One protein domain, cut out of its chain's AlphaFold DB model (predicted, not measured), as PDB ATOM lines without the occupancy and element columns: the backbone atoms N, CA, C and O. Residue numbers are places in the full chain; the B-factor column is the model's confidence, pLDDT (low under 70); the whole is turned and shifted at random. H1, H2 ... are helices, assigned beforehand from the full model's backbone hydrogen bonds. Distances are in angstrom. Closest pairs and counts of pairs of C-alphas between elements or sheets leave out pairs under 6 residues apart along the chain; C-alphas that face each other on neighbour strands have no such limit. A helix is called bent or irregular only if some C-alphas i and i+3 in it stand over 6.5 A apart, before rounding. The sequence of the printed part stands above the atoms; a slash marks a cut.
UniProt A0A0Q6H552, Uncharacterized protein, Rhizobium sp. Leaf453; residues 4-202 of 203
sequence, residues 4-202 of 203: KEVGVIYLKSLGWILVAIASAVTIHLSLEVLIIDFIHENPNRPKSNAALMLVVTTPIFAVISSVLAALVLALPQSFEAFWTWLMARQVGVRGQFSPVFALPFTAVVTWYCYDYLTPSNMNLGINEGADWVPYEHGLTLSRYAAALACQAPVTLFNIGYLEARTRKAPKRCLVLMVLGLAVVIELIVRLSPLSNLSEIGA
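AT A GLANCE: This is residues 4 to 202 of the 203 residues of an uncharacterized protein of Rhizobium sp. Leaf453 (UniProt A0A0Q6H552). Two long helices make the longest axis: H1 and the first arm of the bent H2, H2a, form a hairpin side by side, and beyond the bend H2b runs on to the far end, where H3 and H4 fold back along it. H5 crosses both H4 and H1 steeply, and H6 folds back from it along H1. Residues 124 to 131 and 191 to 202, of which 193 to 200 belong to H7, stick out. The printed part has 199 residues with seven named helices, H1 to H7 in chain order, and no named strand; the class is all helix. It is only just compact, close to loose, with a radius of gyration of the C-alphas of 19.7 A, and spans 63 by 40 by 29 A.

IN THESE COORDINATES: H1, residues 4 to 39, begins at C-alpha 4 (49.100, -64.126, -72.349) and is 50.8 A long. H2, residues 47 to 90, was assigned as one helix by its hydrogen bonds but is bent, with C-alphas 72 and 75 7.0 A apart; its arms are H2a, residues 47 to 72, 35.7 A, and H2b, residues 75 to 90, 22.7 A. H3 is residues 92 to 97. H4, residues 99 to 117, is irregular: C-alphas 101 and 104 are 7.2 A apart. H5, residues 141 to 166, is 36.3 A long, H6, residues 172 to 191, is 28.2 A, and H7, residues 193 to 200, ends at C-alpha 200 (74.655, -64.558, -117.993).

HOW THE PARTS SIT: The hub H5 touches H4 at a steep tilt of 56 degrees, closest at the C-alphas of Ala 107 and Leu 148, 4.9 A. Its residues 154 to 162 touch H1 at 57 degrees, closest at Ser 13 and Asn 158, C-alphas 6.0 A apart. H5 also touches H3, C-alphas of Phe 97 and Ile 159 6.5 A apart, and forms a hairpin with H6. H1 and H2a form a hairpin at a shallow tilt of 26 degrees, closest at the C-alphas of Ala 22 and Ala 62, 4.6 A. H6 touches H1 the same way at 33 degrees, only just short of steep, C-alphas of Ala 20 and Leu 179 5.4 A apart. H2b touches H4, opposite ways at 21 degrees, C-alphas of Pro 76 and Thr 106 5.2 A apart. H7 touches no helix. Every O i to N i+4 pair is within hydrogen-bond range in H2b and H6, against 31 of 32 in H1, 20 of 22 in H2a and in H5, 12 of 15 in H4, 0 of 2 in H3 and 1 of 4 in H7; of O i to N i+3 pairs, H3 has 3 of 3 and H7 5 of 5 within range.

THE WHOLE: The C-alphas of Pro 43 and Gln 90, the two farthest apart, are 64.3 A apart. The printed part has no cut. The link from H4 to H5, residues 118 to 140, is long. The mean pLDDT of the printed part is 86.4; residues 121 to 129, 190 and 193 to 202 are under 70.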
ATOM      1  N   LYS A   4      48.121 -63.042 -72.515       93.56
ATOM      2  CA  LYS A   4      49.100 -64.126 -72.349       93.56
ATOM      3  C   LYS A   4      48.863 -65.281 -73.324       93.56
ATOM      4  O   LYS A   4      49.810 -65.876 -73.823       93.56
ATOM      5  N   GLU A   5      47.603 -65.611 -73.594       92.25
ATOM      6  CA  GLU A   5      47.255 -66.699 -74.505       92.25
ATOM      7  C   GLU A   5      47.641 -66.355 -75.944       92.25
ATOM      8  O   GLU A   5      48.314 -67.162 -76.586       92.25
ATOM      9  N   VAL A   6      47.300 -65.146 -76.411       92.31
ATOM     10  CA  VAL A   6      47.680 -64.650 -77.745       92.31
ATOM     11  C   VAL A   6      49.196 -64.605 -77.893       92.31
ATOM     12  O   VAL A   6      49.726 -65.156 -78.855       92.31
ATOM     13  N   GLY A   7      49.908 -64.064 -76.902       92.56
ATOM     14  CA  GLY A   7      51.372 -64.019 -76.912       92.56
ATOM     15  C   GLY A   7      52.010 -65.406 -77.052       92.56
ATOM     16  O   GLY A   7      52.886 -65.606 -77.885       92.56
ATOM     17  N   VAL A   8      51.522 -66.412 -76.314       94.38
ATOM     18  CA  VAL A   8      52.025 -67.795 -76.434       94.38
ATOM     19  C   VAL A   8      51.701 -68.414 -77.799       94.38
ATOM     20  O   VAL A   8      52.448 -69.268 -78.274       94.38
ATOM     21  N   ILE A   9      50.580 -68.047 -78.426       93.38
ATOM     22  CA  ILE A   9      50.232 -68.518 -79.777       93.38
ATOM     23  C   ILE A   9      51.227 -67.975 -80.790       93.38
ATOM     24  O   ILE A   9      51.823 -68.768 -81.513       93.38
ATOM     25  N   TYR A  10      51.436 -66.662 -80.780       94.94
ATOM     26  CA  TYR A  10      52.352 -65.981 -81.686       94.94
ATOM     27  C   TYR A  10      53.799 -66.428 -81.481       94.94
ATOM     28  O   TYR A  10      54.478 -66.728 -82.453       94.94
ATOM     29  N   LEU A  11      54.247 -66.619 -80.236       95.50
ATOM     30  CA  LEU A  11      55.588 -67.144 -79.959       95.50
ATOM     31  C   LEU A  11      55.791 -68.557 -80.532       95.50
ATOM     32  O   LEU A  11      56.831 -68.860 -81.110       95.50
ATOM     33  N   LYS A  12      54.785 -69.434 -80.403       95.12
ATOM     34  CA  LYS A  12      54.843 -70.777 -81.004       95.12
ATOM     35  C   LYS A  12      54.772 -70.730 -82.528       95.12
ATOM     36  O   LYS A  12      55.396 -71.564 -83.173       95.12
ATOM     37  N   SER A  13      53.998 -69.800 -83.080       94.19
ATOM     38  CA  SER A  13      53.903 -69.575 -84.522       94.19
ATOM     39  C   SER A  13      55.248 -69.123 -85.090       94.19
ATOM     40  O   SER A  13      55.762 -69.750 -86.011       94.19
ATOM     41  N   LEU A  14      55.884 -68.138 -84.446       95.31
ATOM     42  CA  LEU A  14      57.237 -67.692 -84.761       95.31
ATOM     43  C   LEU A  14      58.222 -68.864 -84.740       95.31
ATOM     44  O   LEU A  14      58.950 -69.044 -85.703       95.31
ATOM     45  N   GLY A  15      58.184 -69.725 -83.717       95.56
ATOM     46  CA  GLY A  15      59.025 -70.927 -83.678       95.56
ATOM     47  C   GLY A  15      58.890 -71.817 -84.923       95.56
ATOM     48  O   GLY A  15      59.896 -72.265 -85.464       95.56
ATOM     49  N   TRP A  16      57.670 -72.031 -85.425       94.94
ATOM     50  CA  TRP A  16      57.453 -72.795 -86.662       94.94
ATOM     51  C   TRP A  16      57.916 -72.056 -87.919       94.94
ATOM     52  O   TRP A  16      58.467 -72.694 -88.813       94.94
ATOM     53  N   ILE A  17      57.738 -70.736 -87.979       94.00
ATOM     54  CA  ILE A  17      58.256 -69.902 -89.072       94.00
ATOM     55  C   ILE A  17      59.785 -69.996 -89.127       94.00
ATOM     56  O   ILE A  17      60.342 -70.199 -90.200       94.00
ATOM     57  N   LEU A  18      60.466 -69.934 -87.979       95.12
ATOM     58  CA  LEU A  18      61.922 -70.079 -87.909       95.12
ATOM     59  C   LEU A  18      62.381 -71.459 -88.388       95.12
ATOM     60  O   LEU A  18      63.329 -71.547 -89.161       95.12
ATOM     61  N   VAL A  19      61.681 -72.533 -88.006       93.69
ATOM     62  CA  VAL A  19      61.965 -73.886 -88.520       93.69
ATOM     63  C   VAL A  19      61.772 -73.956 -90.036       93.69
ATOM     64  O   VAL A  19      62.574 -74.587 -90.724       93.69
ATOM     65  N   ALA A  20      60.743 -73.301 -90.578       90.69
ATOM     66  CA  ALA A  20      60.516 -73.251 -92.018       90.69
ATOM     67  C   ALA A  20      61.631 -72.495 -92.754       90.69
ATOM     68  O   ALA A  20      62.126 -72.990 -93.762       90.69
ATOM     69  N   ILE A  21      62.084 -71.359 -92.216       91.44
ATOM     70  CA  ILE A  21      63.218 -70.592 -92.756       91.44
ATOM     71  C   ILE A  21      64.506 -71.421 -92.705       91.44
ATOM     72  O   ILE A  21      65.194 -71.538 -93.715       91.44
ATOM     73  N   ALA A  22      64.803 -72.058 -91.569       92.31
ATOM     74  CA  ALA A  22      65.963 -72.938 -91.425       92.31
ATOM     75  C   ALA A  22      65.947 -74.073 -92.458       92.31
ATOM     76  O   ALA A  22      66.973 -74.393 -93.058       92.31
ATOM     77  N   SER A  23      64.768 -74.661 -92.684       90.88
ATOM     78  CA  SER A  23      64.571 -75.734 -93.660       90.88
ATOM     79  C   SER A  23      64.778 -75.230 -95.088       90.88
ATOM     80  O   SER A  23      65.478 -75.885 -95.854       90.88
ATOM     81  N   ALA A  24      64.233 -74.059 -95.432       89.81
ATOM     82  CA  ALA A  24      64.411 -73.440 -96.744       89.81
ATOM     83  C   ALA A  24      65.894 -73.181 -97.046       89.81
ATOM     84  O   ALA A  24      66.397 -73.632 -98.068       89.81
ATOM     85  N   VAL A  25      66.616 -72.552 -96.110       91.06
ATOM     86  CA  VAL A  25      68.060 -72.279 -96.238       91.06
ATOM     87  C   VAL A  25      68.861 -73.574 -96.350       91.06
ATOM     88  O   VAL A  25      69.766 -73.679 -97.175       91.06
ATOM     89  N   THR A  26      68.503 -74.587 -95.557       91.75
ATOM     90  CA  THR A  26      69.153 -75.900 -95.619       91.75
ATOM     91  C   THR A  26      68.987 -76.534 -96.996       91.75
ATOM     92  O   THR A  26      69.962 -77.024 -97.564       91.75
ATOM     93  N   ILE A  27      67.769 -76.519 -97.541       90.44
ATOM     94  CA  ILE A  27      67.466 -77.070 -98.865       90.44
ATOM     95  C   ILE A  27      68.199 -76.283 -99.948       90.44
ATOM     96  O   ILE A  27      68.860 -76.907-100.772       90.44
ATOM     97  N   HIS A  28      68.142 -74.950 -99.907       89.38
ATOM     98  CA  HIS A  28      68.809 -74.064-100.861       89.38
ATOM     99  C   HIS A  28      70.304 -74.386-100.984       89.38
ATOM    100  O   HIS A  28      70.770 -74.798-102.045       89.38
ATOM    101  N   LEU A  29      71.036 -74.309 -99.867       90.25
ATOM    102  CA  LEU A  29      72.478 -74.565 -99.839       90.25
ATOM    103  C   LEU A  29      72.813 -76.016-100.199       90.25
ATOM    104  O   LEU A  29      73.825 -76.289-100.842       90.25
ATOM    105  N   SER A  30      71.959 -76.968 -99.806       90.88
ATOM    106  CA  SER A  30      72.177 -78.373-100.151       90.88
ATOM    107  C   SER A  30      72.030 -78.619-101.646       90.88
ATOM    108  O   SER A  30      72.865 -79.297-102.239       90.88
ATOM    109  N   LEU A  31      70.987 -78.061-102.264       89.31
ATOM    110  CA  LEU A  31      70.767 -78.158-103.703       89.31
ATOM    111  C   LEU A  31      71.878 -77.458-104.481       89.31
ATOM    112  O   LEU A  31      72.336 -78.001-105.481       89.31
ATOM    113  N   GLU A  32      72.341 -76.300-104.015       86.88
ATOM    114  CA  GLU A  32      73.449 -75.578-104.634       86.88
ATOM    115  C   GLU A  32      74.722 -76.434-104.688       86.88
ATOM    116  O   GLU A  32      75.275 -76.652-105.768       86.88
ATOM    117  N   VAL A  33      75.134 -77.001-103.551       89.06
ATOM    118  CA  VAL A  33      76.315 -77.876-103.480       89.06
ATOM    119  C   VAL A  33      76.117 -79.153-104.304       89.06
ATOM    120  O   VAL A  33      77.020 -79.562-105.031       89.06
ATOM    121  N   LEU A  34      74.937 -79.778-104.250       89.44
ATOM    122  CA  LEU A  34      74.641 -80.973-105.050       89.44
ATOM    123  C   LEU A  34      74.738 -80.691-106.554       89.44
ATOM    124  O   LEU A  34      75.351 -81.463-107.291       89.44
ATOM    125  N   ILE A  35      74.164 -79.582-107.018       87.62
ATOM    126  CA  ILE A  35      74.160 -79.233-108.437       87.62
ATOM    127  C   ILE A  35      75.570 -78.878-108.910       87.62
ATOM    128  O   ILE A  35      76.004 -79.405-109.932       87.62
ATOM    129  N   ILE A  36      76.288 -78.010-108.196       87.62
ATOM    130  CA  ILE A  36      77.597 -77.512-108.641       87.62
ATOM    131  C   ILE A  36      78.682 -78.583-108.487       87.62
ATOM    132  O   ILE A  36      79.421 -78.861-109.428       87.62
ATOM    133  N   ASP A  37      78.786 -79.204-107.312       88.06
ATOM    134  CA  ASP A  37      79.942 -80.040-106.983       88.06
ATOM    135  C   ASP A  37      79.743 -81.521-107.355       88.06
ATOM    136  O   ASP A  37      80.722 -82.219-107.629       88.06
ATOM    137  N   PHE A  38      78.499 -82.019-107.403       88.19
ATOM    138  CA  PHE A  38      78.225 -83.434-107.696       88.19
ATOM    139  C   PHE A  38      77.646 -83.682-109.092       88.19
ATOM    140  O   PHE A  38      78.013 -84.684-109.701       88.19
ATOM    141  N   ILE A  39      76.768 -82.809-109.602       88.69
ATOM    142  CA  ILE A  39      76.166 -82.968-110.941       88.69
ATOM    143  C   ILE A  39      77.045 -82.336-112.025       88.69
ATOM    144  O   ILE A  39      77.346 -82.996-113.014       88.69
ATOM    145  N   HIS A  40      77.469 -81.082-111.843       86.69
ATOM    146  CA  HIS A  40      78.320 -80.370-112.810       86.69
ATOM    147  C   HIS A  40      79.819 -80.646-112.631       86.69
ATOM    148  O   HIS A  40      80.624 -80.120-113.392       86.69
ATOM    149  N   GLU A  41      80.182 -81.465-111.641       89.06
ATOM    150  CA  GLU A  41      81.557 -81.871-111.340       89.06
ATOM    151  C   GLU A  41      82.552 -80.704-111.297       89.06
ATOM    152  O   GLU A  41      83.503 -80.642-112.073       89.06
ATOM    153  N   ASN A  42      82.348 -79.782-110.354       86.00
ATOM    154  CA  ASN A  42      83.252 -78.659-110.128       86.00
ATOM    155  C   ASN A  42      84.733 -79.101-110.017       86.00
ATOM    156  O   ASN A  42      85.123 -79.698-109.007       86.00
ATOM    157  N   PRO A  43      85.597 -78.764-110.996       88.44
ATOM    158  CA  PRO A  43      86.986 -79.220-111.004       88.44
ATOM    159  C   PRO A  43      87.843 -78.519-109.941       88.44
ATOM    160  O   PRO A  43      88.916 -79.004-109.589       88.44
ATOM    161  N   ASN A  44      87.371 -77.390-109.406       90.25
ATOM    162  CA  ASN A  44      88.119 -76.554-108.468       90.25
ATOM    163  C   ASN A  44      87.869 -76.925-106.997       90.25
ATOM    164  O   ASN A  44      88.536 -76.388-106.111       90.25
ATOM    165  N   ARG A  45      86.913 -77.821-106.706       86.94
ATOM    166  CA  ARG A  45      86.556 -78.213-105.337       86.94
ATOM    167  C   ARG A  45      86.541 -79.738-105.178       86.94
ATOM    168  O   ARG A  45      85.737 -80.412-105.812       86.94
ATOM    169  N   PRO A  46      87.366 -80.313-104.282       92.31
ATOM    170  CA  PRO A  46      87.306 -81.741-103.982       92.31
ATOM    171  C   PRO A  46      85.935 -82.162-103.432       92.31
ATOM    172  O   PRO A  46      85.376 -81.481-102.566       92.31
ATOM    173  N   LYS A  47      85.435 -83.341-103.841       89.12
ATOM    174  CA  LYS A  47      84.141 -83.895-103.380       89.12
ATOM    175  C   LYS A  47      84.063 -84.043-101.849       89.12
ATOM    176  O   LYS A  47      82.997 -83.869-101.267       89.12
ATOM    177  N   SER A  48      85.193 -84.287-101.177       90.88
ATOM    178  CA  SER A  48      85.282 -84.312 -99.707       90.88
ATOM    179  C   SER A  48      84.973 -82.957 -99.065       90.88
ATOM    180  O   SER A  48      84.303 -82.901 -98.037       90.88
ATOM    181  N   ASN A  49      85.421 -81.862 -99.684       90.44
ATOM    182  CA  ASN A  49      85.172 -80.510 -99.190       90.44
ATOM    183  C   ASN A  49      83.719 -80.105 -99.454       90.44
ATOM    184  O   ASN A  49      83.091 -79.506 -98.587       90.44
ATOM    185  N   ALA A  50      83.156 -80.495-100.602       88.69
ATOM    186  CA  ALA A  50      81.734 -80.307-100.894       88.69
ATOM    187  C   ALA A  50      80.836 -81.055 -99.885       88.69
ATOM    188  O   ALA A  50      79.891 -80.484 -99.341       88.69
ATOM    189  N   ALA A  51      81.175 -82.304 -99.548       90.00
ATOM    190  CA  ALA A  51      80.475 -83.056 -98.505       90.00
ATOM    191  C   ALA A  51      80.584 -82.383 -97.123       90.00
ATOM    192  O   ALA A  51      79.602 -82.327 -96.383       90.00
ATOM    193  N   LEU A  52      81.749 -81.819 -96.784       91.12
ATOM    194  CA  LEU A  52      81.924 -81.049 -95.550       91.12
ATOM    195  C   LEU A  52      81.028 -79.800 -95.528       91.12
ATOM    196  O   LEU A  52      80.433 -79.502 -94.494       91.12
ATOM    197  N   MET A  53      80.883 -79.097 -96.656       89.56
ATOM    198  CA  MET A  53      79.997 -77.931 -96.752       89.56
ATOM    199  C   MET A  53      78.534 -78.298 -96.473       89.56
ATOM    200  O   MET A  53      77.872 -77.590 -95.717       89.56
ATOM    201  N   LEU A  54      78.057 -79.438 -96.986       89.88
ATOM    202  CA  LEU A  54      76.706 -79.936 -96.696       89.88
ATOM    203  C   LEU A  54      76.483 -80.218 -95.205       89.88
ATOM    204  O   LEU A  54      75.422 -79.916 -94.666       89.88
ATOM    205  N   VAL A  55      77.469 -80.819 -94.538       90.25
ATOM    206  CA  VAL A  55      77.312 -81.302 -93.157       90.25
ATOM    207  C   VAL A  55      77.606 -80.221 -92.118       90.25
ATOM    208  O   VAL A  55      77.033 -80.255 -91.034       90.25
ATOM    209  N   VAL A  56      78.488 -79.268 -92.420       91.06
ATOM    210  CA  VAL A  56      78.964 -78.263 -91.454       91.06
ATOM    211  C   VAL A  56      78.466 -76.870 -91.811       91.06
ATOM    212  O   VAL A  56      77.852 -76.201 -90.984       91.06
ATOM    213  N   THR A  57      78.694 -76.427 -93.044       88.88
ATOM    214  CA  THR A  57      78.392 -75.052 -93.454       88.88
ATOM    215  C   THR A  57      76.887 -74.811 -93.524       88.88
ATOM    216  O   THR A  57      76.392 -73.846 -92.941       88.88
ATOM    217  N   THR A  58      76.136 -75.717 -94.152       91.00
ATOM    218  CA  THR A  58      74.677 -75.611 -94.271       91.00
ATOM    219  C   THR A  58      73.955 -75.448 -92.924       91.00
ATOM    220  O   THR A  58      73.186 -74.491 -92.791       91.00
ATOM    221  N   PRO A  59      74.181 -76.289 -91.889       90.94
ATOM    222  CA  PRO A  59      73.512 -76.093 -90.605       90.94
ATOM    223  C   PRO A  59      73.944 -74.808 -89.888       90.94
ATOM    224  O   PRO A  59      73.108 -74.185 -89.236       90.94
ATOM    225  N   ILE A  60      75.202 -74.368 -90.032       93.56
ATOM    226  CA  ILE A  60      75.655 -73.083 -89.475       93.56
ATOM    227  C   ILE A  60      74.849 -71.932 -90.084       93.56
ATOM    228  O   ILE A  60      74.290 -71.118 -89.346       93.56
ATOM    229  N   PHE A  61      74.719 -71.889 -91.413       91.75
ATOM    230  CA  PHE A  61      73.925 -70.858 -92.081       91.75
ATOM    231  C   PHE A  61      72.440 -70.949 -91.733       91.75
ATOM    232  O   PHE A  61      71.826 -69.920 -91.468       91.75
ATOM    233  N   ALA A  62      71.867 -72.151 -91.625       92.50
ATOM    234  CA  ALA A  62      70.479 -72.316 -91.194       92.50
ATOM    235  C   ALA A  62      70.227 -71.730 -89.788       92.50
ATOM    236  O   ALA A  62      69.202 -71.078 -89.558       92.50
ATOM    237  N   VAL A  63      71.170 -71.909 -88.853       94.38
ATOM    238  CA  VAL A  63      71.111 -71.304 -87.512       94.38
ATOM    239  C   VAL A  63      71.234 -69.783 -87.590       94.38
ATOM    240  O   VAL A  63      70.401 -69.086 -87.011       94.38
ATOM    241  N   ILE A  64      72.219 -69.259 -88.328       93.50
ATOM    242  CA  ILE A  64      72.415 -67.810 -88.504       93.50
ATOM    243  C   ILE A  64      71.152 -67.166 -89.087       93.50
ATOM    244  O   ILE A  64      70.631 -66.208 -88.516       93.50
ATOM    245  N   SER A  65      70.605 -67.726 -90.166       92.00
ATOM    246  CA  SER A  65      69.380 -67.235 -90.799       92.00
ATOM    247  C   SER A  65      68.182 -67.280 -89.855       92.00
ATOM    248  O   SER A  65      67.384 -66.348 -89.848       92.00
ATOM    249  N   SER A  66      68.067 -68.312 -89.015       94.06
ATOM    250  CA  SER A  66      67.001 -68.394 -88.006       94.06
ATOM    251  C   SER A  66      67.127 -67.302 -86.945       94.06
ATOM    252  O   SER A  66      66.126 -66.708 -86.552       94.06
ATOM    253  N   VAL A  67      68.347 -67.007 -86.485       95.06
ATOM    254  CA  VAL A  67      68.595 -65.930 -85.517       95.06
ATOM    255  C   VAL A  67      68.272 -64.571 -86.134       95.06
ATOM    256  O   VAL A  67      67.532 -63.794 -85.534       95.06
ATOM    257  N   LEU A  68      68.757 -64.301 -87.349       93.25
ATOM    258  CA  LEU A  68      68.461 -63.056 -88.062       93.25
ATOM    259  C   LEU A  68      66.958 -62.898 -88.310       93.25
ATOM    260  O   LEU A  68      66.393 -61.849 -88.010       93.25
ATOM    261  N   ALA A  69      66.281 -63.955 -88.762       94.56
ATOM    262  CA  ALA A  69      64.834 -63.945 -88.942       94.56
ATOM    263  C   ALA A  69      64.090 -63.694 -87.625       94.56
ATOM    264  O   ALA A  69      63.105 -62.959 -87.611       94.56
ATOM    265  N   ALA A  70      64.556 -64.256 -86.506       96.00
ATOM    266  CA  ALA A  70      63.967 -63.991 -85.199       96.00
ATOM    267  C   ALA A  70      64.101 -62.514 -84.814       96.00
ATOM    268  O   ALA A  70      63.125 -61.925 -84.358       96.00
ATOM    269  N   LEU A  71      65.267 -61.902 -85.038       95.06
ATOM    270  CA  LEU A  71      65.488 -60.478 -84.774       95.06
ATOM    271  C   LEU A  71      64.599 -59.587 -85.654       95.06
ATOM    272  O   LEU A  71      64.003 -58.636 -85.150       95.06
ATOM    273  N   VAL A  72      64.456 -59.928 -86.937       96.00
ATOM    274  CA  VAL A  72      63.621 -59.181 -87.889       96.00
ATOM    275  C   VAL A  72      62.133 -59.313 -87.564       96.00
ATOM    276  O   VAL A  72      61.401 -58.325 -87.583       96.00
ATOM    277  N   LEU A  73      61.667 -60.522 -87.249       96.19
ATOM    278  CA  LEU A  73      60.241 -60.808 -87.099       96.19
ATOM    279  C   LEU A  73      59.723 -60.590 -85.676       96.19
ATOM    280  O   LEU A  73      58.525 -60.376 -85.514       96.19
ATOM    281  N   ALA A  74      60.563 -60.609 -84.637       95.56
ATOM    282  CA  ALA A  74      60.098 -60.525 -83.247       95.56
ATOM    283  C   ALA A  74      59.224 -59.291 -82.976       95.56
ATOM    284  O   ALA A  74      58.169 -59.408 -82.341       95.56
ATOM    285  N   LEU A  75      59.631 -58.117 -83.467       96.00
ATOM    286  CA  LEU A  75      58.896 -56.874 -83.241       96.00
ATOM    287  C   LEU A  75      57.579 -56.817 -84.047       96.00
ATOM    288  O   LEU A  75      56.534 -56.634 -83.412       96.00
ATOM    289  N   PRO A  76      57.560 -57.059 -85.378       96.06
ATOM    290  CA  PRO A  76      56.315 -57.208 -86.140       96.06
ATOM    291  C   PRO A  76      55.350 -58.240 -85.539       96.06
ATOM    292  O   PRO A  76      54.158 -57.972 -85.406       96.06
ATOM    293  N   GLN A  77      55.857 -59.397 -85.101       95.38
ATOM    294  CA  GLN A  77      55.056 -60.455 -84.473       95.38
ATOM    295  C   GLN A  77      54.444 -60.018 -83.142       95.38
ATOM    296  O   GLN A  77      53.282 -60.309 -82.860       95.38
ATOM    297  N   SER A  78      55.213 -59.302 -82.322       96.31
ATOM    298  CA  SER A  78      54.726 -58.762 -81.050       96.31
ATOM    299  C   SER A  78      53.623 -57.728 -81.277       96.31
ATOM    300  O   SER A  78      52.616 -57.730 -80.564       96.31
ATOM    301  N   PHE A  79      53.777 -56.890 -82.306       96.69
ATOM    302  CA  PHE A  79      52.751 -55.942 -82.720       96.69
ATOM    303  C   PHE A  79      51.483 -56.650 -83.215       96.69
ATOM    304  O   PHE A  79      50.395 -56.332 -82.737       96.69
ATOM    305  N   GLU A  80      51.594 -57.654 -84.094       96.00
ATOM    306  CA  GLU A  80      50.434 -58.437 -84.544       96.00
ATOM    307  C   GLU A  80      49.721 -59.134 -83.378       96.00
ATOM    308  O   GLU A  80      48.489 -59.141 -83.323       96.00
ATOM    309  N   ALA A  81      50.467 -59.688 -82.419       96.06
ATOM    310  CA  ALA A  81      49.902 -60.324 -81.233       96.06
ATOM    311  C   ALA A  81      49.113 -59.320 -80.378       96.06
ATOM    312  O   ALA A  81      47.985 -59.600 -79.959       96.06
ATOM    313  N   PHE A  82      49.684 -58.135 -80.142       96.50
ATOM    314  CA  PHE A  82      49.019 -57.053 -79.419       96.50
ATOM    315  C   PHE A  82      47.757 -56.579 -80.151       96.50
ATOM    316  O   PHE A  82      46.689 -56.492 -79.542       96.50
ATOM    317  N   TRP A  83      47.856 -56.341 -81.459       96.38
ATOM    318  CA  TRP A  83      46.746 -55.904 -82.302       96.38
ATOM    319  C   TRP A  83      45.603 -56.922 -82.321       96.38
ATOM    320  O   TRP A  83      44.441 -56.572 -82.114       96.38
ATOM    321  N   THR A  84      45.935 -58.203 -82.481       95.50
ATOM    322  CA  THR A  84      44.972 -59.310 -82.433       95.50
ATOM    323  C   THR A  84      44.271 -59.370 -81.088       95.50
ATOM    324  O   THR A  84      43.053 -59.522 -81.027       95.50
ATOM    325  N   TRP A  85      45.017 -59.244 -79.990       95.69
ATOM    326  CA  TRP A  85      44.433 -59.225 -78.654       95.69
ATOM    327  C   TRP A  85      43.474 -58.044 -78.469       95.69
ATOM    328  O   TRP A  85      42.352 -58.243 -77.995       95.69
ATOM    329  N   LEU A  86      43.888 -56.839 -78.867       96.25
ATOM    330  CA  LEU A  86      43.075 -55.629 -78.763       96.25
ATOM    331  C   LEU A  86      41.771 -55.773 -79.559       96.25
ATOM    332  O   LEU A  86      40.681 -55.577 -79.018       96.25
ATOM    333  N   MET A  87      41.874 -56.202 -80.815       95.62
ATOM    334  CA  MET A  87      40.728 -56.365 -81.710       95.62
ATOM    335  C   MET A  87      39.822 -57.516 -81.285       95.62
ATOM    336  O   MET A  87      38.600 -57.399 -81.364       95.62
ATOM    337  N   ALA A  88      40.381 -58.600 -80.741       92.56
ATOM    338  CA  ALA A  88      39.590 -59.683 -80.173       92.56
ATOM    339  C   ALA A  88      38.770 -59.240 -78.948       92.56
ATOM    340  O   ALA A  88      37.718 -59.820 -78.676       92.56
ATOM    341  N   ARG A  89      39.221 -58.218 -78.202       92.75
ATOM    342  CA  ARG A  89      38.436 -57.626 -77.104       92.75
ATOM    343  C   ARG A  89      37.344 -56.685 -77.603       92.75
ATOM    344  O   ARG A  89      36.274 -56.673 -77.009       92.75
ATOM    345  N   GLN A  90      37.614 -55.910 -78.650       94.38
ATOM    346  CA  GLN A  90      36.675 -54.906 -79.160       94.38
ATOM    347  C   GLN A  90      35.584 -55.510 -80.054       94.38
ATOM    348  O   GLN A  90      34.419 -55.151 -79.935       94.38
ATOM    349  N   VAL A  91      35.956 -56.443 -80.935       92.12
ATOM    350  CA  VAL A  91      35.087 -56.983 -82.000       92.12
ATOM    351  C   VAL A  91      34.793 -58.481 -81.792       92.12
ATOM    352  O   VAL A  91      34.084 -59.120 -82.570       92.12
ATOM    353  N   GLY A  92      35.325 -59.078 -80.721       89.94
ATOM    354  CA  GLY A  92      35.131 -60.491 -80.404       89.94
ATOM    355  C   GLY A  92      35.923 -61.422 -81.328       89.94
ATOM    356  O   GLY A  92      37.016 -61.100 -81.786       89.94
ATOM    357  N   VAL A  93      35.373 -62.605 -81.620       85.62
ATOM    358  CA  VAL A  93      36.072 -63.670 -82.374       85.62
ATOM    359  C   VAL A  93      36.515 -63.213 -83.768       85.62
ATOM    360  O   VAL A  93      37.600 -63.570 -84.212       85.62
ATOM    361  N   ARG A  94      35.731 -62.358 -84.436       87.62
ATOM    362  CA  ARG A  94      36.072 -61.828 -85.770       87.62
ATOM    363  C   ARG A  94      37.321 -60.946 -85.764       87.62
ATOM    364  O   ARG A  94      37.992 -60.846 -86.785       87.62
ATOM    365  N   GLY A  95      37.672 -60.368 -84.613       88.69
ATOM    366  CA  GLY A  95      38.893 -59.585 -84.436       88.69
ATOM    367  C   GLY A  95      40.181 -60.385 -84.656       88.69
ATOM    368  O   GLY A  95      41.236 -59.784 -84.786       88.69
ATOM    369  N   GLN A  96      40.116 -61.717 -84.747       87.94
ATOM    370  CA  GLN A  96      41.276 -62.572 -85.026       87.94
ATOM    371  C   GLN A  96      41.831 -62.411 -86.451       87.94
ATOM    372  O   GLN A  96      43.001 -62.701 -86.679       87.94
ATOM    373  N   PHE A  97      41.028 -61.906 -87.393       92.75
ATOM    374  CA  PHE A  97      41.460 -61.615 -88.768       92.75
ATOM    375  C   PHE A  97      41.982 -60.182 -88.944       92.75
ATOM    376  O   PHE A  97      42.410 -59.806 -90.034       92.75
ATOM    377  N   SER A  98      41.978 -59.372 -87.879       94.25
ATOM    378  CA  SER A  98      42.442 -57.986 -87.932       94.25
ATOM    379  C   SER A  98      43.913 -57.788 -88.334       94.25
ATOM    380  O   SER A  98      44.200 -56.708 -88.862       94.25
ATOM    381  N   PRO A  99      44.845 -58.754 -88.154       94.62
ATOM    382  CA  PRO A  99      46.225 -58.593 -88.609       94.62
ATOM    383  C   PRO A  99      46.366 -58.352 -90.113       94.62
ATOM    384  O   PRO A  99      47.306 -57.685 -90.524       94.62
ATOM    385  N   VAL A 100      45.407 -58.797 -90.936       95.06
ATOM    386  CA  VAL A 100      45.422 -58.529 -92.387       95.06
ATOM    387  C   VAL A 100      45.390 -57.026 -92.678       95.06
ATOM    388  O   VAL A 100      46.076 -56.554 -93.578       95.06
ATOM    389  N   PHE A 101      44.650 -56.249 -91.884       94.44
ATOM    390  CA  PHE A 101      44.602 -54.791 -92.033       94.44
ATOM    391  C   PHE A 101      45.855 -54.100 -91.485       94.44
ATOM    392  O   PHE A 101      46.194 -53.004 -91.920       94.44
ATOM    393  N   ALA A 102      46.550 -54.741 -90.545       94.88
ATOM    394  CA  ALA A 102      47.820 -54.270 -90.004       94.88
ATOM    395  C   ALA A 102      49.021 -54.604 -90.909       94.88
ATOM    396  O   ALA A 102      50.108 -54.070 -90.691       94.88
ATOM    397  N   LEU A 103      48.820 -55.441 -91.932       94.81
ATOM    398  CA  LEU A 103      49.865 -55.979 -92.801       94.81
ATOM    399  C   LEU A 103      50.759 -54.898 -93.443       94.81
ATOM    400  O   LEU A 103      51.982 -55.036 -93.350       94.81
ATOM    401  N   PRO A 104      50.219 -53.788 -93.997       96.06
ATOM    402  CA  PRO A 104      51.037 -52.681 -94.502       96.06
ATOM    403  C   PRO A 104      51.999 -52.123 -93.450       96.06
ATOM    404  O   PRO A 104      53.175 -51.900 -93.721       96.06
ATOM    405  N   PHE A 105      51.519 -51.947 -92.217       96.38
ATOM    406  CA  PHE A 105      52.325 -51.406 -91.129       96.38
ATOM    407  C   PHE A 105      53.382 -52.410 -90.665       96.38
ATOM    408  O   PHE A 105      54.550 -52.061 -90.518       96.38
ATOM    409  N   THR A 106      53.008 -53.680 -90.500       96.12
ATOM    410  CA  THR A 106      53.966 -54.727 -90.122       96.12
ATOM    411  C   THR A 106      55.034 -54.943 -91.186       96.12
ATOM    412  O   THR A 106      56.170 -55.228 -90.826       96.12
ATOM    413  N   ALA A 107      54.721 -54.754 -92.473       96.19
ATOM    414  CA  ALA A 107      55.706 -54.804 -93.550       96.19
ATOM    415  C   ALA A 107      56.740 -53.674 -93.418       96.19
ATOM    416  O   ALA A 107      57.937 -53.928 -93.518       96.19
ATOM    417  N   VAL A 108      56.305 -52.449 -93.100       97.00
ATOM    418  CA  VAL A 108      57.217 -51.325 -92.828       97.00
ATOM    419  C   VAL A 108      58.124 -51.627 -91.635       97.00
ATOM    420  O   VAL A 108      59.337 -51.463 -91.734       97.00
ATOM    421  N   VAL A 109      57.561 -52.112 -90.523       96.12
ATOM    422  CA  VAL A 109      58.352 -52.474 -89.333       96.12
ATOM    423  C   VAL A 109      59.351 -53.584 -89.664       96.12
ATOM    424  O   VAL A 109      60.513 -53.481 -89.293       96.12
ATOM    425  N   THR A 110      58.922 -54.605 -90.408       95.94
ATOM    426  CA  THR A 110      59.781 -55.713 -90.855       95.94
ATOM    427  C   THR A 110      60.944 -55.197 -91.692       95.94
ATOM    428  O   THR A 110      62.086 -55.578 -91.438       95.94
ATOM    429  N   TRP A 111      60.673 -54.294 -92.642       95.31
ATOM    430  CA  TRP A 111      61.718 -53.673 -93.447       95.31
ATOM    431  C   TRP A 111      62.721 -52.933 -92.573       95.31
ATOM    432  O   TRP A 111      63.904 -53.201 -92.686       95.31
ATOM    433  N   TYR A 112      62.278 -52.062 -91.665       94.81
ATOM    434  CA  TYR A 112      63.212 -51.329 -90.808       94.81
ATOM    435  C   TYR A 112      64.013 -52.253 -89.887       94.81
ATOM    436  O   TYR A 112      65.213 -52.050 -89.724       94.81
ATOM    437  N   CYS A 113      63.399 -53.298 -89.324       94.25
ATOM    438  CA  CYS A 113      64.137 -54.289 -88.543       94.25
ATOM    439  C   CYS A 113      65.219 -54.990 -89.381       94.25
ATOM    440  O   CYS A 113      66.310 -55.225 -88.875       94.25
ATOM    441  N   TYR A 114      64.947 -55.287 -90.652       92.81
ATOM    442  CA  TYR A 114      65.936 -55.832 -91.585       92.81
ATOM    443  C   TYR A 114      67.010 -54.801 -91.983       92.81
ATOM    444  O   TYR A 114      68.204 -55.097 -91.957       92.81
ATOM    445  N   ASP A 115      66.593 -53.580 -92.305       90.94
ATOM    446  CA  ASP A 115      67.433 -52.501 -92.823       90.94
ATOM    447  C   ASP A 115      68.493 -52.080 -91.797       90.94
ATOM    448  O   ASP A 115      69.661 -51.947 -92.141       90.94
ATOM    449  N   TYR A 116      68.129 -51.979 -90.515       87.50
ATOM    450  CA  TYR A 116      69.075 -51.656 -89.437       87.50
ATOM    451  C   TYR A 116      70.009 -52.808 -89.053       87.50
ATOM    452  O   TYR A 116      71.066 -52.566 -88.469       87.50
ATOM    453  N   LEU A 117      69.638 -54.053 -89.354       86.19
ATOM    454  CA  LEU A 117      70.529 -55.202 -89.191       86.19
ATOM    455  C   LEU A 117      71.493 -55.353 -90.371       86.19
ATOM    456  O   LEU A 117      72.468 -56.090 -90.248       86.19
ATOM    457  N   THR A 118      71.234 -54.667 -91.487       80.19
ATOM    458  CA  THR A 118      72.072 -54.699 -92.685       80.19
ATOM    459  C   THR A 118      73.137 -53.603 -92.587       80.19
ATOM    460  O   THR A 118      72.811 -52.423 -92.674       80.19
ATOM    461  N   PRO A 119      74.418 -53.940 -92.381       76.19
ATOM    462  CA  PRO A 119      75.472 -52.936 -92.269       76.19
ATOM    463  C   PRO A 119      75.658 -52.142 -93.574       76.19
ATOM    464  O   PRO A 119      75.966 -52.717 -94.616       76.19
ATOM    465  N   SER A 120      75.548 -50.811 -93.496       70.19
ATOM    466  CA  SER A 120      75.700 -49.880 -94.633       70.19
ATOM    467  C   SER A 120      77.068 -49.932 -95.318       70.19
ATOM    468  O   SER A 120      77.160 -49.746 -96.528       70.19
ATOM    469  N   ASN A 121      78.120 -50.222 -94.547       66.19
ATOM    470  CA  ASN A 121      79.515 -50.229 -94.994       66.19
ATOM    471  C   ASN A 121      80.189 -51.591 -94.765       66.19
ATOM    472  O   ASN A 121      81.354 -51.653 -94.370       66.19
ATOM    473  N   MET A 122      79.461 -52.699 -94.948       63.78
ATOM    474  CA  MET A 122      80.076 -54.026 -94.850       63.78
ATOM    475  C   MET A 122      80.964 -54.283 -96.068       63.78
ATOM    476  O   MET A 122      80.525 -54.805 -97.090       63.78
ATOM    477  N   ASN A 123      82.236 -53.911 -95.951       63.41
ATOM    478  CA  ASN A 123      83.268 -54.381 -96.855       63.41
ATOM    479  C   ASN A 123      83.927 -55.620 -96.236       63.41
ATOM    480  O   ASN A 123      84.642 -55.528 -95.240       63.41
ATOM    481  N   LEU A 124      83.651 -56.789 -96.815       64.69
ATOM    482  CA  LEU A 124      84.259 -58.063 -96.418       64.69
ATOM    483  C   LEU A 124      85.582 -58.341 -97.167       64.69
ATOM    484  O   LEU A 124      86.053 -59.475 -97.159       64.69
ATOM    485  N   GLY A 125      86.154 -57.349 -97.862       62.88
ATOM    486  CA  GLY A 125      87.329 -57.503 -98.736       62.88
ATOM    487  C   GLY A 125      87.031 -58.203-100.070       62.88
ATOM    488  O   GLY A 125      87.926 -58.389-100.885       62.88
ATOM    489  N   ILE A 126      85.774 -58.601-100.290       59.00
ATOM    490  CA  ILE A 126      85.263 -59.256-101.509       59.00
ATOM    491  C   ILE A 126      84.465 -58.285-102.392       59.00
ATOM    492  O   ILE A 126      84.215 -58.568-103.557       59.00
ATOM    493  N   ASN A 127      84.078 -57.138-101.828       60.59
ATOM    494  CA  ASN A 127      83.279 -56.101-102.476       60.59
ATOM    495  C   ASN A 127      84.135 -54.843-102.725       60.59
ATOM    496  O   ASN A 127      83.664 -53.723-102.555       60.59
ATOM    497  N   GLU A 128      85.415 -55.020-103.057       58.31
ATOM    498  CA  GLU A 128      86.339 -53.923-103.358       58.31
ATOM    499  C   GLU A 128      86.414 -53.726-104.876       58.31
ATOM    500  O   GLU A 128      86.793 -54.635-105.611       58.31
ATOM    501  N   GLY A 129      86.023 -52.547-105.365       68.62
ATOM    502  CA  GLY A 129      86.031 -52.229-106.794       68.62
ATOM    503  C   GLY A 129      85.492 -50.831-107.083       68.62
ATOM    504  O   GLY A 129      84.836 -50.227-106.237       68.62
ATOM    505  N   ALA A 130      85.768 -50.313-108.285       73.06
ATOM    506  CA  ALA A 130      85.298 -48.992-108.721       73.06
ATOM    507  C   ALA A 130      83.760 -48.879-108.763       73.06
ATOM    508  O   ALA A 130      83.227 -47.779-108.645       73.06
ATOM    509  N   ASP A 131      83.071 -50.019-108.871       73.94
ATOM    510  CA  ASP A 131      81.611 -50.117-108.950       73.94
ATOM    511  C   ASP A 131      80.942 -50.376-107.587       73.94
ATOM    512  O   ASP A 131      79.725 -50.555-107.515       73.94
ATOM    513  N   TRP A 132      81.708 -50.418-106.487       71.75
ATOM    514  CA  TRP A 132      81.125 -50.608-105.162       71.75
ATOM    515  C   TRP A 132      80.372 -49.353-104.717       71.75
ATOM    516  O   TRP A 132      80.955 -48.279-104.555       71.75
ATOM    517  N   VAL A 133      79.072 -49.506-104.464       74.25
ATOM    518  CA  VAL A 133      78.220 -48.452-103.910       74.25
ATOM    519  C   VAL A 133      77.773 -48.873-102.506       74.25
ATOM    520  O   VAL A 133      77.284 -49.996-102.344       74.25
ATOM    521  N   PRO A 134      77.921 -48.003-101.487       76.00
ATOM    522  CA  PRO A 134      77.414 -48.269-100.147       76.00
ATOM    523  C   PRO A 134      75.927 -48.620-100.159       76.00
ATOM    524  O   PRO A 134      75.146 -48.077-100.943       76.00
ATOM    525  N   TYR A 135      75.513 -49.496 -99.247       79.12
ATOM    526  CA  TYR A 135      74.102 -49.827 -99.116       79.12
ATOM    527  C   TYR A 135      73.333 -48.624 -98.546       79.12
ATOM    528  O   TYR A 135      73.565 -48.192 -97.415       79.12
ATOM    529  N   GLU A 136      72.408 -48.079 -99.336       82.81
ATOM    530  CA  GLU A 136      71.558 -46.964 -98.917       82.81
ATOM    531  C   GLU A 136      70.392 -47.466 -98.061       82.81
ATOM    532  O   GLU A 136      69.621 -48.317 -98.499       82.81
ATOM    533  N   HIS A 137      70.214 -46.913 -96.863       86.06
ATOM    534  CA  HIS A 137      69.064 -47.215 -96.009       86.06
ATOM    535  C   HIS A 137      67.782 -46.523 -96.483       86.06
ATOM    536  O   HIS A 137      67.812 -45.538 -97.220       86.06
ATOM    537  N   GLY A 138      66.639 -47.013 -96.012       89.50
ATOM    538  CA  GLY A 138      65.338 -46.390 -96.224       89.50
ATOM    539  C   GLY A 138      64.360 -47.249 -97.015       89.50
ATOM    540  O   GLY A 138      64.687 -48.310 -97.556       89.50
ATOM    541  N   LEU A 139      63.115 -46.782 -97.059       91.44
ATOM    542  CA  LEU A 139      61.997 -47.511 -97.643       91.44
ATOM    543  C   LEU A 139      61.689 -46.993 -99.052       91.44
ATOM    544  O   LEU A 139      61.080 -45.939 -99.221       91.44
ATOM    545  N   THR A 140      62.073 -47.761-100.068       93.44
ATOM    546  CA  THR A 140      61.603 -47.567-101.448       93.44
ATOM    547  C   THR A 140      60.361 -48.421-101.708       93.44
ATOM    548  O   THR A 140      60.047 -49.336-100.944       93.44
ATOM    549  N   LEU A 141      59.655 -48.172-102.817       92.50
ATOM    550  CA  LEU A 141      58.485 -48.974-103.189       92.50
ATOM    551  C   LEU A 141      58.833 -50.458-103.396       92.50
ATOM    552  O   LEU A 141      58.079 -51.324-102.958       92.50
ATOM    553  N   SER A 142      59.977 -50.761-104.021       89.69
ATOM    554  CA  SER A 142      60.425 -52.144-104.235       89.69
ATOM    555  C   SER A 142      60.733 -52.856-102.916       89.69
ATOM    556  O   SER A 142      60.308 -53.990-102.714       89.69
ATOM    557  N   ARG A 143      61.399 -52.165-101.987       90.06
ATOM    558  CA  ARG A 143      61.715 -52.666-100.642       90.06
ATOM    559  C   ARG A 143      60.461 -52.894 -99.804       90.06
ATOM    560  O   ARG A 143      60.322 -53.934 -99.166       90.06
ATOM    561  N   TYR A 144      59.511 -51.966 -99.873       92.69
ATOM    562  CA  TYR A 144      58.201 -52.125 -99.252       92.69
ATOM    563  C   TYR A 144      57.437 -53.325 -99.827       92.69
ATOM    564  O   TYR A 144      56.917 -54.138 -99.065       92.69
ATOM    565  N   ALA A 145      57.401 -53.476-101.155       92.69
ATOM    566  CA  ALA A 145      56.746 -54.607-101.807       92.69
ATOM    567  C   ALA A 145      57.386 -55.947-101.412       92.69
ATOM    568  O   ALA A 145      56.663 -56.900-101.126       92.69
ATOM    569  N   ALA A 146      58.718 -56.007-101.320       87.50
ATOM    570  CA  ALA A 146      59.437 -57.183-100.838       87.50
ATOM    571  C   ALA A 146      59.090 -57.503 -99.375       87.50
ATOM    572  O   ALA A 146      58.724 -58.633 -99.058       87.50
ATOM    573  N   ALA A 147      59.115 -56.503 -98.490       93.44
ATOM    574  CA  ALA A 147      58.736 -56.686 -97.092       93.44
ATOM    575  C   ALA A 147      57.279 -57.154 -96.945       93.44
ATOM    576  O   ALA A 147      56.979 -58.013 -96.120       93.44
ATOM    577  N   LEU A 148      56.377 -56.632 -97.778       93.31
ATOM    578  CA  LEU A 148      54.973 -57.023 -97.805       93.31
ATOM    579  C   LEU A 148      54.791 -58.463 -98.298       93.31
ATOM    580  O   LEU A 148      54.044 -59.226 -97.684       93.31
ATOM    581  N   ALA A 149      55.509 -58.856 -99.352       90.31
ATOM    582  CA  ALA A 149      55.517 -60.222 -99.867       90.31
ATOM    583  C   ALA A 149      56.064 -61.228 -98.840       90.31
ATOM    584  O   ALA A 149      55.551 -62.341 -98.754       90.31
ATOM    585  N   CYS A 150      57.045 -60.829 -98.024       90.50
ATOM    586  CA  CYS A 150      57.570 -61.646 -96.928       90.50
ATOM    587  C   CYS A 150      56.613 -61.710 -95.727       90.50
ATOM    588  O   CYS A 150      56.420 -62.777 -95.142       90.50
ATOM    589  N   GLN A 151      55.993 -60.589 -95.354       93.88
ATOM    590  CA  GLN A 151      55.143 -60.513 -94.166       93.88
ATOM    591  C   GLN A 151      53.770 -61.159 -94.385       93.88
ATOM    592  O   GLN A 151      53.238 -61.791 -93.476       93.88
ATOM    593  N   ALA A 152      53.196 -61.071 -95.587       93.88
ATOM    594  CA  ALA A 152      51.886 -61.643 -95.884       93.88
ATOM    595  C   ALA A 152      51.740 -63.145 -95.553       93.88
ATOM    596  O   ALA A 152      50.802 -63.497 -94.828       93.88
ATOM    597  N   PRO A 153      52.626 -64.054 -96.007       92.69
ATOM    598  CA  PRO A 153      52.534 -65.471 -95.659       92.69
ATOM    599  C   PRO A 153      52.724 -65.716 -94.159       92.69
ATOM    600  O   PRO A 153      52.069 -66.593 -93.595       92.69
ATOM    601  N   VAL A 154      53.552 -64.909 -93.492       94.50
ATOM    602  CA  VAL A 154      53.745 -64.951 -92.039       94.50
ATOM    603  C   VAL A 154      52.450 -64.586 -91.300       94.50
ATOM    604  O   VAL A 154      52.002 -65.338 -90.431       94.50
ATOM    605  N   THR A 155      51.792 -63.490 -91.682       95.25
ATOM    606  CA  THR A 155      50.504 -63.068 -91.114       95.25
ATOM    607  C   THR A 155      49.412 -64.115 -91.367       95.25
ATOM    608  O   THR A 155      48.656 -64.464 -90.458       95.25
ATOM    609  N   LEU A 156      49.338 -64.674 -92.580       93.88
ATOM    610  CA  LEU A 156      48.376 -65.732 -92.914       93.88
ATOM    611  C   LEU A 156      48.608 -67.002 -92.090       93.88
ATOM    612  O   LEU A 156      47.651 -67.590 -91.581       93.88
ATOM    613  N   PHE A 157      49.867 -67.407 -91.911       94.81
ATOM    614  CA  PHE A 157      50.216 -68.538 -91.058       94.81
ATOM    615  C   PHE A 157      49.819 -68.289 -89.602       94.81
ATOM    616  O   PHE A 157      49.211 -69.161 -88.987       94.81
ATOM    617  N   ASN A 158      50.082 -67.092 -89.068       94.75
ATOM    618  CA  ASN A 158      49.676 -66.706 -87.717       94.75
ATOM    619  C   ASN A 158      48.165 -66.821 -87.510       94.75
ATOM    620  O   ASN A 158      47.720 -67.430 -86.533       94.75
ATOM    621  N   ILE A 159      47.379 -66.282 -88.447       94.19
ATOM    622  CA  ILE A 159      45.914 -66.357 -88.419       94.19
ATOM    623  C   ILE A 159      45.460 -67.817 -88.469       94.19
ATOM    624  O   ILE A 159      44.667 -68.246 -87.633       94.19
ATOM    625  N   GLY A 160      45.993 -68.611 -89.401       93.06
ATOM    626  CA  GLY A 160      45.639 -70.024 -89.521       93.06
ATOM    627  C   GLY A 160      46.044 -70.850 -88.295       93.06
ATOM    628  O   GLY A 160      45.294 -71.721 -87.853       93.06
ATOM    629  N   TYR A 161      47.194 -70.558 -87.687       93.50
ATOM    630  CA  TYR A 161      47.676 -71.227 -86.480       93.50
ATOM    631  C   TYR A 161      46.838 -70.867 -85.246       93.50
ATOM    632  O   TYR A 161      46.546 -71.732 -84.408       93.50
ATOM    633  N   LEU A 162      46.419 -69.602 -85.144       92.88
ATOM    634  CA  LEU A 162      45.471 -69.121 -84.145       92.88
ATOM    635  C   LEU A 162      44.119 -69.824 -84.302       92.88
ATOM    636  O   LEU A 162      43.650 -70.432 -83.340       92.88
ATOM    637  N   GLU A 163      43.556 -69.833 -85.510       91.75
ATOM    638  CA  GLU A 163      42.267 -70.460 -85.825       91.75
ATOM    639  C   GLU A 163      42.284 -71.973 -85.556       91.75
ATOM    640  O   GLU A 163      41.370 -72.539 -84.949       91.75
ATOM    641  N   ALA A 164      43.373 -72.651 -85.928       90.69
ATOM    642  CA  ALA A 164      43.540 -74.066 -85.632       90.69
ATOM    643  C   ALA A 164      43.560 -74.327 -84.118       90.69
ATOM    644  O   ALA A 164      43.039 -75.337 -83.645       90.69
ATOM    645  N   ARG A 165      44.126 -73.416 -83.317       88.44
ATOM    646  CA  ARG A 165      44.129 -73.556 -81.858       88.44
ATOM    647  C   ARG A 165      42.767 -73.248 -81.241       88.44
ATOM    648  O   ARG A 165      42.355 -74.001 -80.361       88.44
ATOM    649  N   THR A 166      42.087 -72.190 -81.674       87.56
ATOM    650  CA  THR A 166      40.769 -71.796 -81.144       87.56
ATOM    651  C   THR A 166      39.725 -72.874 -81.426       87.56
ATOM    652  O   THR A 166      38.962 -73.233 -80.531       87.56
ATOM    653  N   ARG A 167      39.760 -73.481 -82.620       87.62
ATOM    654  CA  ARG A 167      38.871 -74.587 -83.014       87.62
ATOM    655  C   ARG A 167      39.343 -75.975 -82.578       87.62
ATOM    656  O   ARG A 167      38.676 -76.957 -82.886       87.62
ATOM    657  N   LYS A 168      40.486 -76.083 -81.884       87.94
ATOM    658  CA  LYS A 168      41.138 -77.364 -81.532       87.94
ATOM    659  C   LYS A 168      41.396 -78.274 -82.750       87.94
ATOM    660  O   LYS A 168      41.435 -79.495 -82.620       87.94
ATOM    661  N   ALA A 169      41.586 -77.684 -83.926       87.44
ATOM    662  CA  ALA A 169      41.894 -78.388 -85.162       87.44
ATOM    663  C   ALA A 169      43.363 -78.865 -85.190       87.44
ATOM    664  O   ALA A 169      44.232 -78.297 -84.508       87.44
ATOM    665  N   PRO A 170      43.685 -79.904 -85.982       86.31
ATOM    666  CA  PRO A 170      45.049 -80.400 -86.097       86.31
ATOM    667  C   PRO A 170      45.962 -79.366 -86.772       86.31
ATOM    668  O   PRO A 170      45.843 -79.069 -87.955       86.31
ATOM    669  N   LYS A 171      46.950 -78.865 -86.026       87.25
ATOM    670  CA  LYS A 171      47.941 -77.884 -86.516       87.25
ATOM    671  C   LYS A 171      48.985 -78.489 -87.454       87.25
ATOM    672  O   LYS A 171      49.700 -77.759 -88.131       87.25
ATOM    673  N   ARG A 172      49.089 -79.824 -87.471       87.06
ATOM    674  CA  ARG A 172      50.084 -80.568 -88.257       87.06
ATOM    675  C   ARG A 172      49.964 -80.252 -89.744       87.06
ATOM    676  O   ARG A 172      50.979 -79.981 -90.361       87.06
ATOM    677  N   CYS A 173      48.747 -80.210 -90.287       84.94
ATOM    678  CA  CYS A 173      48.535 -79.908 -91.703       84.94
ATOM    679  C   CYS A 173      49.024 -78.503 -92.071       84.94
ATOM    680  O   CYS A 173      49.663 -78.335 -93.099       84.94
ATOM    681  N   LEU A 174      48.785 -77.514 -91.206       87.31
ATOM    682  CA  LEU A 174      49.218 -76.133 -91.421       87.31
ATOM    683  C   LEU A 174      50.750 -76.001 -91.375       87.31
ATOM    684  O   LEU A 174      51.340 -75.350 -92.231       87.31
ATOM    685  N   VAL A 175      51.402 -76.673 -90.422       85.62
ATOM    686  CA  VAL A 175      52.872 -76.732 -90.349       85.62
ATOM    687  C   VAL A 175      53.453 -77.437 -91.577       85.62
ATOM    688  O   VAL A 175      54.363 -76.909 -92.208       85.62
ATOM    689  N   LEU A 176      52.906 -78.596 -91.955       86.00
ATOM    690  CA  LEU A 176      53.349 -79.345 -93.133       86.00
ATOM    691  C   LEU A 176      53.147 -78.552 -94.426       86.00
ATOM    692  O   LEU A 176      54.011 -78.594 -95.291       86.00
ATOM    693  N   MET A 177      52.051 -77.800 -94.543       85.12
ATOM    694  CA  MET A 177      51.824 -76.904 -95.675       85.12
ATOM    695  C   MET A 177      52.905 -75.835 -95.784       85.12
ATOM    696  O   MET A 177      53.406 -75.614 -96.878       85.12
ATOM    697  N   VAL A 178      53.280 -75.180 -94.681       86.94
ATOM    698  CA  VAL A 178      54.322 -74.142 -94.721       86.94
ATOM    699  C   VAL A 178      55.694 -74.727 -95.030       86.94
ATOM    700  O   VAL A 178      56.418 -74.162 -95.843       86.94
ATOM    701  N   LEU A 179      56.030 -75.883 -94.452       84.31
ATOM    702  CA  LEU A 179      57.267 -76.587 -94.791       84.31
ATOM    703  C   LEU A 179      57.287 -77.007 -96.266       84.31
ATOM    704  O   LEU A 179      58.276 -76.785 -96.954       84.31
ATOM    705  N   GLY A 180      56.182 -77.559 -96.769       81.94
ATOM    706  CA  GLY A 180      56.042 -77.934 -98.175       81.94
ATOM    707  C   GLY A 180      56.127 -76.732 -99.114       81.94
ATOM    708  O   GLY A 180      56.807 -76.804-100.130       81.94
ATOM    709  N   LEU A 181      55.498 -75.608 -98.759       81.88
ATOM    710  CA  LEU A 181      55.553 -74.377 -99.547       81.88
ATOM    711  C   LEU A 181      56.978 -73.824 -99.621       81.88
ATOM    712  O   LEU A 181      57.400 -73.416-100.695       81.88
ATOM    713  N   ALA A 182      57.728 -73.856 -98.516       78.62
ATOM    714  CA  ALA A 182      59.134 -73.461 -98.506       78.62
ATOM    715  C   ALA A 182      59.964 -74.294 -99.497       78.62
ATOM    716  O   ALA A 182      60.733 -73.737-100.274       78.62
ATOM    717  N   VAL A 183      59.746 -75.615 -99.535       79.12
ATOM    718  CA  VAL A 183      60.410 -76.512-100.496       79.12
ATOM    719  C   VAL A 183      60.006 -76.189-101.937       79.12
ATOM    720  O   VAL A 183      60.856 -76.121-102.819       79.12
ATOM    721  N   VAL A 184      58.711 -75.984-102.190       80.75
ATOM    722  CA  VAL A 184      58.185 -75.698-103.534       80.75
ATOM    723  C   VAL A 184      58.686 -74.356-104.059       80.75
ATOM    724  O   VAL A 184      59.088 -74.285-105.215       80.75
ATOM    725  N   ILE A 185      58.682 -73.304-103.235       80.12
ATOM    726  CA  ILE A 185      59.210 -71.989-103.622       80.12
ATOM    727  C   ILE A 185      60.679 -72.120-104.008       80.12
ATOM    728  O   ILE A 185      61.062 -71.642-105.070       80.12
ATOM    729  N   GLU A 186      61.471 -72.815-103.196       77.00
ATOM    730  CA  GLU A 186      62.894 -73.012-103.464       77.00
ATOM    731  C   GLU A 186      63.133 -73.767-104.781       77.00
ATOM    732  O   GLU A 186      63.922 -73.345-105.627       77.00
ATOM    733  N   LEU A 187      62.367 -74.836-105.021       77.69
ATOM    734  CA  LEU A 187      62.392 -75.567-106.289       77.69
ATOM    735  C   LEU A 187      62.020 -74.671-107.475       77.69
ATOM    736  O   LEU A 187      62.681 -74.726-108.506       77.69
ATOM    737  N   ILE A 188      60.979 -73.843-107.350       78.75
ATOM    738  CA  ILE A 188      60.550 -72.933-108.420       78.75
ATOM    739  C   ILE A 188      61.629 -71.891-108.702       78.75
ATOM    740  O   ILE A 188      61.950 -71.675-109.867       78.75
ATOM    741  N   VAL A 189      62.195 -71.263-107.668       76.06
ATOM    742  CA  VAL A 189      63.273 -70.275-107.818       76.06
ATOM    743  C   VAL A 189      64.439 -70.898-108.581       76.06
ATOM    744  O   VAL A 189      64.900 -70.311-109.560       76.06
ATOM    745  N   ARG A 190      64.844 -72.120-108.216       69.62
ATOM    746  CA  ARG A 190      65.967 -72.813-108.856       69.62
ATOM    747  C   ARG A 190      65.682 -73.303-110.277       69.62
ATOM    748  O   ARG A 190      66.595 -73.359-111.092       69.62
ATOM    749  N   LEU A 191      64.443 -73.696-110.567       73.56
ATOM    750  CA  LEU A 191      64.037 -74.189-111.890       73.56
ATOM    751  C   LEU A 191      63.595 -73.065-112.833       73.56
ATOM    752  O   LEU A 191      63.399 -73.304-114.027       73.56
ATOM    753  N   SER A 192      63.402 -71.850-112.319       72.75
ATOM    754  CA  SER A 192      62.982 -70.722-113.135       72.75
ATOM    755  C   SER A 192      64.121 -70.278-114.067       72.75
ATOM    756  O   SER A 192      65.231 -70.033-113.606       72.75
ATOM    757  N   PRO A 193      63.872 -70.076-115.373       56.09
ATOM    758  CA  PRO A 193      64.889 -69.588-116.313       56.09
ATOM    759  C   PRO A 193      65.412 -68.176-115.982       56.09
ATOM    760  O   PRO A 193      66.381 -67.721-116.584       56.09
ATOM    761  N   LEU A 194      64.794 -67.486-115.016       49.75
ATOM    762  CA  LEU A 194      65.233 -66.195-114.491       49.75
ATOM    763  C   LEU A 194      66.500 -66.302-113.625       49.75
ATOM    764  O   LEU A 194      67.280 -65.353-113.620       49.75
ATOM    765  N   SER A 195      66.760 -67.434-112.952       51.06
ATOM    766  CA  SER A 195      68.025 -67.624-112.221       51.06
ATOM    767  C   SER A 195      69.220 -67.672-113.176       51.06
ATOM    768  O   SER A 195      70.264 -67.086-112.892       51.06
ATOM    769  N   ASN A 196      69.034 -68.256-114.365       45.72
ATOM    770  CA  ASN A 196      70.070 -68.350-115.398       45.72
ATOM    771  C   ASN A 196      70.422 -66.987-116.018       45.72
ATOM    772  O   ASN A 196      71.528 -66.810-116.512       45.72
ATOM    773  N   LEU A 197      69.522 -65.997-115.981       40.69
ATOM    774  CA  LEU A 197      69.819 -64.652-116.495       40.69
ATOM    775  C   LEU A 197      70.746 -63.853-115.568       40.69
ATOM    776  O   LEU A 197      71.479 -62.996-116.055       40.69
ATOM    777  N   SER A 198      70.762 -64.151-114.263       42.00
ATOM    778  CA  SER A 198      71.730 -63.550-113.333       42.00
ATOM    779  C   SER A 198      73.151 -64.106-113.507       42.00
ATOM    780  O   SER A 198      74.113 -63.391-113.248       42.00
ATOM    781  N   GLU A 199      73.290 -65.327-114.033       41.28
ATOM    782  CA  GLU A 199      74.587 -65.937-114.364       41.28
ATOM    783  C   GLU A 199      75.126 -65.489-115.737       41.28
ATOM    784  O   GLU A 199      76.332 -65.501-115.961       41.28
ATOM    785  N   ILE A 200      74.258 -65.037-116.652       37.91
ATOM    786  CA  ILE A 200      74.655 -64.558-117.993       37.91
ATOM    787  C   ILE A 200      75.137 -63.090-117.970       37.91
ATOM    788  O   ILE A 200      75.788 -62.644-118.910       37.91
ATOM    789  N   GLY A 201      74.860 -62.336-116.900       31.52
ATOM    790  CA  GLY A 201      75.284 -60.935-116.738       31.52
ATOM    791  C   GLY A 201      76.565 -60.717-115.923       31.52
ATOM    792  O   GLY A 201      76.922 -59.568-115.682       31.52
ATOM    793  N   ALA A 202      77.226 -61.787-115.470       33.91
ATOM    794  CA  ALA A 202      78.422 -61.728-114.632       33.91
ATOM    795  C   ALA A 202      79.623 -62.413-115.307       33.91
ATOM    796  O   ALA A 202      80.187 -63.347-114.745       33.91
TER     797      ALA A 202